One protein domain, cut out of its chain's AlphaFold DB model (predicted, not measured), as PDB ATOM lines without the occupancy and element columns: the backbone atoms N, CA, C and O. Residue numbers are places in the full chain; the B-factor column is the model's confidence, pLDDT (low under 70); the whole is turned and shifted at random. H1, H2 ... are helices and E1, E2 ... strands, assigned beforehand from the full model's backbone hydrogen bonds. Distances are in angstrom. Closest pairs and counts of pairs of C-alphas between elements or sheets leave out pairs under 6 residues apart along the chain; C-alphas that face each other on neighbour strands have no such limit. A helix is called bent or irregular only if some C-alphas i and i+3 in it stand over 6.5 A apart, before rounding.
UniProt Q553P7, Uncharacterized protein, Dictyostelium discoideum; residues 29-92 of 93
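This is residues 29 to 92 of the 93 residues of an uncharacterized protein of Dictyostelium discoideum (UniProt Q553P7). A small three-stranded sheet sits at one end and a lone helix, H1, at the other, joined by a long link whose residues 65 to 70 stand free, with no contact between helix and sheet. The sheet is a hairpin of E1 and E2 with the short strand E3 added beside E1, and the helix and link form an arm that makes the length of the whole. The printed part has 64 residues with three named strands and then one named helix, E1, E2, E3, H1; the sheet's order is E2, E1, E3, mixed, and the class is mixed, helices and strands. The whole is extended, with a radius of gyration of the C-alphas of 21.3 A, and spans 59 by 28 by 14 A.

E1, residues 31 to 36, is the inner strand of the sheet. E2, residues 42 to 47, is its antiparallel neighbour at 149 degrees, and the two form a hairpin over a tight link of 5 residues. The C-alphas of Arg 44 and Arg 34, which face each other, are 4.6 A apart; N 33 and O 45 are within hydrogen-bond range at 2.9 A, as are N 35 and O 43 at 2.8 A. E3, residues 54 to 56, is parallel to E1 at 40 degrees. The C-alphas of Ile 36 and Arg 56, which face each other, are 4.7 A apart, and N 36 and O 55 are within hydrogen-bond range at 2.8 A. E2 and E3 are the edge strands and are apart. H1, residues 73 to 92, is not on the sheet, with 0 pairs of C-alphas within 10 A, and is apart from E1 and E2. In H1, 14 of 16 O i to N i+4 pairs are within hydrogen-bond range.

E1 begins at C-alpha 31, (-3.963, -23.404, 10.417), and is 16.1 A long from first to last C-alpha. E2 begins at C-alpha 42, (8.441, -31.853, 16.701), and is 15.1 A long. E3, three residues, is 6.9 A long. H1 is 29.0 A long, is not bent, and ends at C-alpha 92, (-37.324, -62.499, 32.751).

The two C-alphas farthest apart are those of Glu 53 and Lys 92, at 59.6 A. The link from E2 to E3 is short, and the link from E3 to H1, residues 57 to 72, is long. The printed part has no cut. The mean pLDDT of the printed part is 85.8; residues 68 to 71 and 90 to 92 are under 70.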
ATOM      1  N   ARG A  29     -11.363 -22.059  10.618       81.84
ATOM      2  CA  ARG A  29     -10.172 -21.966   9.772       81.84
ATOM      3  C   ARG A  29      -9.082 -22.837  10.379       81.84
ATOM      4  O   ARG A  29      -8.587 -22.533  11.462       81.84
ATOM      5  N   SER A  30      -8.709 -23.897   9.676       87.22
ATOM      6  CA  SER A  30      -7.547 -24.699  10.041       87.22
ATOM      7  C   SER A  30      -6.268 -23.946   9.692       87.22
ATOM      8  O   SER A  30      -6.130 -23.416   8.590       87.22
ATOM      9  N   LYS A  31      -5.319 -23.919  10.621       89.94
ATOM     10  CA  LYS A  31      -3.963 -23.404  10.417       89.94
ATOM     11  C   LYS A  31      -2.941 -24.494  10.708       89.94
ATOM     12  O   LYS A  31      -3.225 -25.434  11.449       89.94
ATOM     13  N   LEU A  32      -1.767 -24.377  10.099       93.48
ATOM     14  CA  LEU A  32      -0.662 -25.293  10.339       93.48
ATOM     15  C   LEU A  32       0.058 -24.882  11.630       93.48
ATOM     16  O   LEU A  32       0.563 -23.765  11.720       93.48
ATOM     17  N   THR A  33       0.118 -25.784  12.604       93.26
ATOM     18  CA  THR A  33       0.766 -25.567  13.904       93.26
ATOM     19  C   THR A  33       1.876 -26.597  14.118       93.26
ATOM     20  O   THR A  33       1.762 -27.758  13.715       93.26
ATOM     21  N   ARG A  34       2.970 -26.173  14.760       95.90
ATOM     22  CA  ARG A  34       4.075 -27.029  15.206       95.90
ATOM     23  C   ARG A  34       3.869 -27.415  16.669       95.90
ATOM     24  O   ARG A  34       3.932 -26.552  17.536       95.90
ATOM     25  N   CYS A  35       3.659 -28.697  16.942       93.97
ATOM     26  CA  CYS A  35       3.671 -29.251  18.294       93.97
ATOM     27  C   CYS A  35       5.090 -29.692  18.665       93.97
ATOM     28  O   CYS A  35       5.736 -30.378  17.870       93.97
ATOM     29  N   ILE A  36       5.548 -29.352  19.865       95.18
ATOM     30  CA  ILE A  36       6.728 -29.936  20.506       95.18
ATOM     31  C   ILE A  36       6.230 -30.925  21.559       95.18
ATOM     32  O   ILE A  36       5.520 -30.526  22.480       95.18
ATOM     33  N   LEU A  37       6.588 -32.194  21.405       95.12
ATOM     34  CA  LEU A  37       6.245 -33.281  22.317       95.12
ATOM     35  C   LEU A  37       7.191 -33.295  23.529       95.12
ATOM     36  O   LEU A  37       8.259 -32.679  23.515       95.12
ATOM     37  N   SER A  38       6.803 -34.010  24.578       93.65
ATOM     38  CA  SER A  38       7.516 -34.139  25.850       93.65
ATOM     39  C   SER A  38       8.908 -34.762  25.694       93.65
ATOM     40  O   SER A  38       9.829 -34.397  26.420       93.65
ATOM     41  N   ASN A  39       9.106 -35.620  24.687       93.06
ATOM     42  CA  ASN A  39      10.414 -36.176  24.320       93.06
ATOM     43  C   ASN A  39      11.273 -35.241  23.438       93.06
ATOM     44  O   ASN A  39      12.344 -35.638  22.983       93.06
ATOM     45  N   GLY A  40      10.798 -34.029  23.139       92.75
ATOM     46  CA  GLY A  40      11.470 -33.059  22.270       92.75
ATOM     47  C   GLY A  40      11.219 -33.246  20.771       92.75
ATOM     48  O   GLY A  40      11.647 -32.403  19.977       92.75
ATOM     49  N   ALA A  41      10.504 -34.295  20.352       93.60
ATOM     50  CA  ALA A  41      10.124 -34.464  18.955       93.60
ATOM     51  C   ALA A  41       9.180 -33.338  18.512       93.60
ATOM     52  O   ALA A  41       8.331 -32.876  19.275       93.60
ATOM     53  N   THR A  42       9.304 -32.901  17.256       95.47
ATOM     54  CA  THR A  42       8.441 -31.853  16.701       95.47
ATOM     55  C   THR A  42       7.587 -32.394  15.567       95.47
ATOM     56  O   THR A  42       8.098 -32.984  14.617       95.47
ATOM     57  N   ILE A  43       6.274 -32.192  15.664       94.49
ATOM     58  CA  ILE A  43       5.301 -32.624  14.655       94.49
ATOM     59  C   ILE A  43       4.528 -31.417  14.130       94.49
ATOM     60  O   ILE A  43       4.267 -30.458  14.857       94.49
ATOM     61  N   ARG A  44       4.162 -31.439  12.849       95.00
ATOM     62  CA  ARG A  44       3.317 -30.407  12.235       95.00
ATOM     63  C   ARG A  44       1.942 -30.991  11.958       95.00
ATOM     64  O   ARG A  44       1.850 -32.052  11.351       95.00
ATOM     65  N   TYR A  45       0.893 -30.298  12.383       92.45
ATOM     66  CA  TYR A  45      -0.486 -30.734  12.190       92.45
ATOM     67  C   TYR A  45      -1.393 -29.540  11.906       92.45
ATOM     68  O   TYR A  45      -1.120 -28.406  12.310       92.45
ATOM     69  N   TRP A  46      -2.465 -29.800  11.165       93.53
ATOM     70  CA  TRP A  46      -3.504 -28.815  10.911       93.53
ATOM     71  C   TRP A  46      -4.484 -28.812  12.075       93.53
ATOM     72  O   TRP A  46      -5.000 -29.859  12.458       93.53
ATOM     73  N   THR A  47      -4.749 -27.634  12.627       91.08
ATOM     74  CA  THR A  47      -5.692 -27.473  13.732       91.08
ATOM     75  C   THR A  47      -6.558 -26.243  13.533       91.08
ATOM     76  O   THR A  47      -6.102 -25.210  13.046       91.08
ATOM     77  N   SER A  48      -7.826 -26.357  13.911       89.57
ATOM     78  CA  SER A  48      -8.755 -25.236  14.040       89.57
ATOM     79  C   SER A  48      -8.670 -24.540  15.397       89.57
ATOM     80  O   SER A  48      -9.311 -23.509  15.602       89.57
ATOM     81  N   LEU A  49      -7.933 -25.122  16.347       87.56
ATOM     82  CA  LEU A  49      -7.834 -24.593  17.698       87.56
ATOM     83  C   LEU A  49      -7.043 -23.276  17.703       87.56
ATOM     84  O   LEU A  49      -6.124 -23.092  16.894       87.56
ATOM     85  N   PRO A  50      -7.336 -22.358  18.641       84.45
ATOM     86  CA  PRO A  50      -6.645 -21.077  18.772       84.45
ATOM     87  C   PRO A  50      -5.237 -21.224  19.387       84.45
ATOM     88  O   PRO A  50      -4.802 -20.389  20.170       84.45
ATOM     89  N   MET A  51      -4.506 -22.282  19.033       84.09
ATOM     90  CA  MET A  51      -3.132 -22.521  19.479       84.09
ATOM     91  C   MET A  51      -2.166 -21.532  18.823       84.09
ATOM     92  O   MET A  51      -2.421 -21.035  17.727       84.09
ATOM     93  N   SER A  52      -1.041 -21.242  19.461       87.78
ATOM     94  CA  SER A  52       0.070 -20.515  18.838       87.78
ATOM     95  C   SER A  52       0.619 -21.268  17.613       87.78
ATOM     96  O   SER A  52       0.321 -22.443  17.396       87.78
ATOM     97  N   GLU A  53       1.431 -20.602  16.785       90.72
ATOM     98  CA  GLU A  53       2.116 -21.262  15.657       90.72
ATOM     99  C   GLU A  53       3.017 -22.410  16.142       90.72
ATOM    100  O   GLU A  53       3.114 -23.452  15.495       90.72
ATOM    101  N   THR A  54       3.628 -22.235  17.317       92.29
ATOM    102  CA  THR A  54       4.354 -23.282  18.038       92.29
ATOM    103  C   THR A  54       3.681 -23.536  19.375       92.29
ATOM    104  O   THR A  54       3.534 -22.612  20.174       92.29
ATOM    105  N   TRP A  55       3.291 -24.778  19.626       92.76
ATOM    106  CA  TRP A  55       2.637 -25.231  20.848       92.76
ATOM    107  C   TRP A  55       3.460 -26.352  21.495       92.76
ATOM    108  O   TRP A  55       4.072 -27.153  20.789       92.76
ATOM    109  N   ARG A  56       3.515 -26.396  22.830       92.81
ATOM    110  CA  ARG A  56       4.200 -27.455  23.587       92.81
ATOM    111  C   ARG A  56       3.160 -28.365  24.220       92.81
ATOM    112  O   ARG A  56       2.260 -27.875  24.894       92.81
ATOM    113  N   CYS A  57       3.298 -29.664  23.995       90.40
ATOM    114  CA  CYS A  57       2.402 -30.660  24.548       90.40
ATOM    115  C   CYS A  57       2.786 -30.975  25.992       90.40
ATOM    116  O   CYS A  57       3.903 -31.416  26.255       90.40
ATOM    117  N   GLU A  58       1.854 -30.778  26.921       89.67
ATOM    118  CA  GLU A  58       2.014 -31.207  28.315       89.67
ATOM    119  C   GLU A  58       1.670 -32.686  28.505       89.67
ATOM    120  O   GLU A  58       2.093 -33.295  29.478       89.67
ATOM    121  N   THR A  59       0.884 -33.283  27.605       89.91
ATOM    122  CA  THR A  59       0.398 -34.666  27.707       89.91
ATOM    123  C   THR A  59       0.378 -35.319  26.334       89.91
ATOM    124  O   THR A  59      -0.413 -34.951  25.470       89.91
ATOM    125  N   ASP A  60       1.248 -36.295  26.125       90.86
ATOM    126  CA  ASP A  60       1.366 -37.062  24.895       90.86
ATOM    127  C   ASP A  60       1.640 -38.542  25.174       90.86
ATOM    128  O   ASP A  60       1.709 -38.995  26.311       90.86
ATOM    129  N   ILE A  61       1.804 -39.313  24.102       87.78
ATOM    130  CA  ILE A  61       2.075 -40.749  24.176       87.78
ATOM    131  C   ILE A  61       3.395 -41.094  24.886       87.78
ATOM    132  O   ILE A  61       3.576 -42.236  25.300       87.78
ATOM    133  N   PHE A  62       4.325 -40.141  25.013       88.75
ATOM    134  CA  PHE A  62       5.630 -40.383  25.627       88.75
ATOM    135  C   PHE A  62       5.595 -40.212  27.145       88.75
ATOM    136  O   PHE A  62       6.314 -40.930  27.835       88.75
ATOM    137  N   ASN A  63       4.760 -39.310  27.671       88.72
ATOM    138  CA  ASN A  63       4.581 -39.161  29.118       88.72
ATOM    139  C   ASN A  63       3.345 -39.883  29.675       88.72
ATOM    140  O   ASN A  63       3.317 -40.206  30.858       88.72
ATOM    141  N   ASN A  64       2.363 -40.179  28.827       88.21
ATOM    142  CA  ASN A  64       1.172 -40.955  29.152       88.21
ATOM    143  C   ASN A  64       0.989 -42.045  28.086       88.21
ATOM    144  O   ASN A  64       0.138 -41.916  27.196       88.21
ATOM    145  N   PRO A  65       1.817 -43.106  28.121       83.56
ATOM    146  CA  PRO A  65       1.668 -44.209  27.189       83.56
ATOM    147  C   PRO A  65       0.294 -44.859  27.394       83.56
ATOM    148  O   PRO A  65      -0.111 -45.087  28.537       83.56
ATOM    149  N   PRO A  66      -0.446 -45.171  26.318       79.91
ATOM    150  CA  PRO A  66      -1.704 -45.882  26.446       79.91
ATOM    151  C   PRO A  66      -1.443 -47.244  27.089       79.91
ATOM    152  O   PRO A  66      -0.630 -48.033  26.601       79.91
ATOM    153  N   GLU A  67      -2.156 -47.533  28.173       78.62
ATOM    154  CA  GLU A  67      -2.203 -48.876  28.730       78.62
ATOM    155  C   GLU A  67      -2.969 -49.771  27.756       78.62
ATOM    156  O   GLU A  67      -4.201 -49.821  27.742       78.62
ATOM    157  N   TYR A  68      -2.236 -50.489  26.910       69.06
ATOM    158  CA  TYR A  68      -2.814 -51.593  26.161       69.06
ATOM    159  C   TYR A  68      -3.080 -52.734  27.137       69.06
ATOM    160  O   TYR A  68      -2.269 -53.644  27.306       69.06
ATOM    161  N   VAL A  69      -4.244 -52.697  27.782       68.72
ATOM    162  CA  VAL A  69      -4.790 -53.881  28.433       68.72
ATOM    163  C   VAL A  69      -5.203 -54.822  27.309       68.72
ATOM    164  O   VAL A  69      -6.313 -54.760  26.789       68.72
ATOM    165  N   MET A  70      -4.270 -55.675  26.885       62.34
ATOM    166  CA  MET A  70      -4.619 -56.873  26.134       62.34
ATOM    167  C   MET A  70      -5.601 -57.637  27.018       62.34
ATOM    168  O   MET A  70      -5.225 -58.128  28.087       62.34
ATOM    169  N   ASP A  71      -6.871 -57.687  26.623       63.38
ATOM    170  CA  ASP A  71      -7.832 -58.491  27.355       63.38
ATOM    171  C   ASP A  71      -7.331 -59.939  27.321       63.38
ATOM    172  O   ASP A  71      -7.266 -60.574  26.266       63.38
ATOM    173  N   ASN A  72      -6.963 -60.479  28.487       72.60
ATOM    174  CA  ASN A  72      -6.775 -61.915  28.634       72.60
ATOM    175  C   ASN A  72      -8.051 -62.583  28.095       72.60
ATOM    176  O   ASN A  72      -9.155 -62.118  28.387       72.60
ATOM    177  N   ILE A  73      -7.921 -63.667  27.323       78.52
ATOM    178  CA  ILE A  73      -9.048 -64.428  26.758       78.52
ATOM    179  C   ILE A  73     -10.141 -64.662  27.815       78.52
ATOM    180  O   ILE A  73     -11.330 -64.646  27.496       78.52
ATOM    181  N   GLN A  74      -9.752 -64.825  29.080       80.05
ATOM    182  CA  GLN A  74     -10.666 -64.922  30.212       80.05
ATOM    183  C   GLN A  74     -11.530 -63.665  30.437       80.05
ATOM    184  O   GLN A  74     -12.749 -63.798  30.510       80.05
ATOM    185  N   LYS A  75     -10.953 -62.453  30.439       79.97
ATOM    186  CA  LYS A  75     -11.705 -61.186  30.538       79.97
ATOM    187  C   LYS A  75     -12.671 -61.002  29.365       79.97
ATOM    188  O   LYS A  75     -13.811 -60.592  29.562       79.97
ATOM    189  N   ILE A  76     -12.256 -61.382  28.151       80.27
ATOM    190  CA  ILE A  76     -13.134 -61.349  26.967       80.27
ATOM    191  C   ILE A  76     -14.328 -62.293  27.156       80.27
ATOM    192  O   ILE A  76     -15.463 -61.931  26.841       80.27
ATOM    193  N   LYS A  77     -14.087 -63.510  27.663       86.37
ATOM    194  CA  LYS A  77     -15.145 -64.495  27.933       86.37
ATOM    195  C   LYS A  77     -16.111 -64.011  29.015       86.37
ATOM    196  O   LYS A  77     -17.317 -64.152  28.832       86.37
ATOM    197  N   GLU A  78     -15.602 -63.426  30.096       88.74
ATOM    198  CA  GLU A  78     -16.416 -62.861  31.179       88.74
ATOM    199  C   GLU A  78     -17.301 -61.714  30.677       88.74
ATOM    200  O   GLU A  78     -18.509 -61.744  30.910       88.74
ATOM    201  N   LYS A  79     -16.746 -60.784  29.888       86.05
ATOM    202  CA  LYS A  79     -17.507 -59.685  29.269       86.05
ATOM    203  C   LYS A  79     -18.595 -60.188  28.315       86.05
ATOM    204  O   LYS A  79     -19.737 -59.748  28.369       86.05
ATOM    205  N   ARG A  80     -18.285 -61.176  27.469       87.37
ATOM    206  CA  ARG A  80     -19.297 -61.788  26.585       87.37
ATOM    207  C   ARG A  80     -20.416 -62.471  27.369       87.37
ATOM    208  O   ARG A  80     -21.561 -62.447  26.927       87.37
ATOM    209  N   LYS A  81     -20.097 -63.089  28.510       90.63
ATOM    210  CA  LYS A  81     -21.095 -63.712  29.383       90.63
ATOM    211  C   LYS A  81     -21.986 -62.661  30.047       90.63
ATOM    212  O   LYS A  81     -23.200 -62.829  30.010       90.63
ATOM    213  N   SER A  82     -21.420 -61.570  30.574       89.83
ATOM    214  CA  SER A  82     -22.215 -60.485  31.168       89.83
ATOM    215  C   SER A  82     -23.158 -59.840  30.153       89.83
ATOM    216  O   SER A  82     -24.325 -59.629  30.466       89.83
ATOM    217  N   ASP A  83     -22.687 -59.610  28.924       90.38
ATOM    218  CA  ASP A  83     -23.502 -59.030  27.851       90.38
ATOM    219  C   ASP A  83     -24.678 -59.948  27.461       90.38
ATOM    220  O   ASP A  83     -25.770 -59.477  27.135       90.38
ATOM    221  N   LEU A  84     -24.477 -61.273  27.488       87.49
ATOM    222  CA  LEU A  84     -25.549 -62.249  27.266       87.49
ATOM    223  C   LEU A  84     -26.545 -62.261  28.431       87.49
ATOM    224  O   LEU A  84     -27.751 -62.179  28.196       87.49
ATOM    225  N   ASP A  85     -26.056 -62.329  29.670       88.72
ATOM    226  CA  ASP A  85     -26.897 -62.347  30.870       88.72
ATOM    227  C   ASP A  85     -27.767 -61.082  30.959       88.72
ATOM    228  O   ASP A  85     -28.949 -61.160  31.305       88.72
ATOM    229  N   GLU A  86     -27.229 -59.921  30.576       86.11
ATOM    230  CA  GLU A  86     -27.964 -58.656  30.538       86.11
ATOM    231  C   GLU A  86     -29.100 -58.667  29.503       86.11
ATOM    232  O   GLU A  86     -30.217 -58.238  29.809       86.11
ATOM    233  N   ARG A  87     -28.867 -59.244  28.316       82.43
ATOM    234  CA  ARG A  87     -29.916 -59.427  27.296       82.43
ATOM    235  C   ARG A  87     -31.038 -60.334  27.790       82.43
ATOM    236  O   ARG A  87     -32.206 -60.004  27.609       82.43
ATOM    237  N   PHE A  88     -30.718 -61.445  28.452       77.68
ATOM    238  CA  PHE A  88     -31.736 -62.362  28.982       77.68
ATOM    239  C   PHE A  88     -32.464 -61.820  30.215       77.68
ATOM    240  O   PHE A  88     -33.598 -62.219  30.484       77.68
ATOM    241  N   ARG A  89     -31.869 -60.869  30.942       76.66
ATOM    242  CA  ARG A  89     -32.515 -60.206  32.083       76.66
ATOM    243  C   ARG A  89     -33.765 -59.423  31.672       76.66
ATOM    244  O   ARG A  89     -34.697 -59.330  32.465       76.66
ATOM    245  N   GLN A  90     -33.806 -58.915  30.438       68.84
ATOM    246  CA  GLN A  90     -34.974 -58.223  29.883       68.84
ATOM    247  C   GLN A  90     -36.139 -59.171  29.560       68.84
ATOM    248  O   GLN A  90     -37.283 -58.736  29.584       68.84
ATOM    249  N   TYR A  91     -35.872 -60.460  29.329       66.97
ATOM    250  CA  TYR A  91     -36.898 -61.469  29.029       66.97
ATOM    251  C   TYR A  91     -37.452 -62.181  30.276       66.97
ATOM    252  O   TYR A  91     -38.325 -63.035  30.155       66.97
ATOM    253  N   LYS A  92     -36.932 -61.871  31.473       60.21
ATOM    254  CA  LYS A  92     -37.324 -62.499  32.751       60.21
ATOM    255  C   LYS A  92     -38.299 -61.660  33.596       60.21
ATOM    256  O   LYS A  92     -38.507 -61.991  34.763       60.21
TER     257      LYS A  92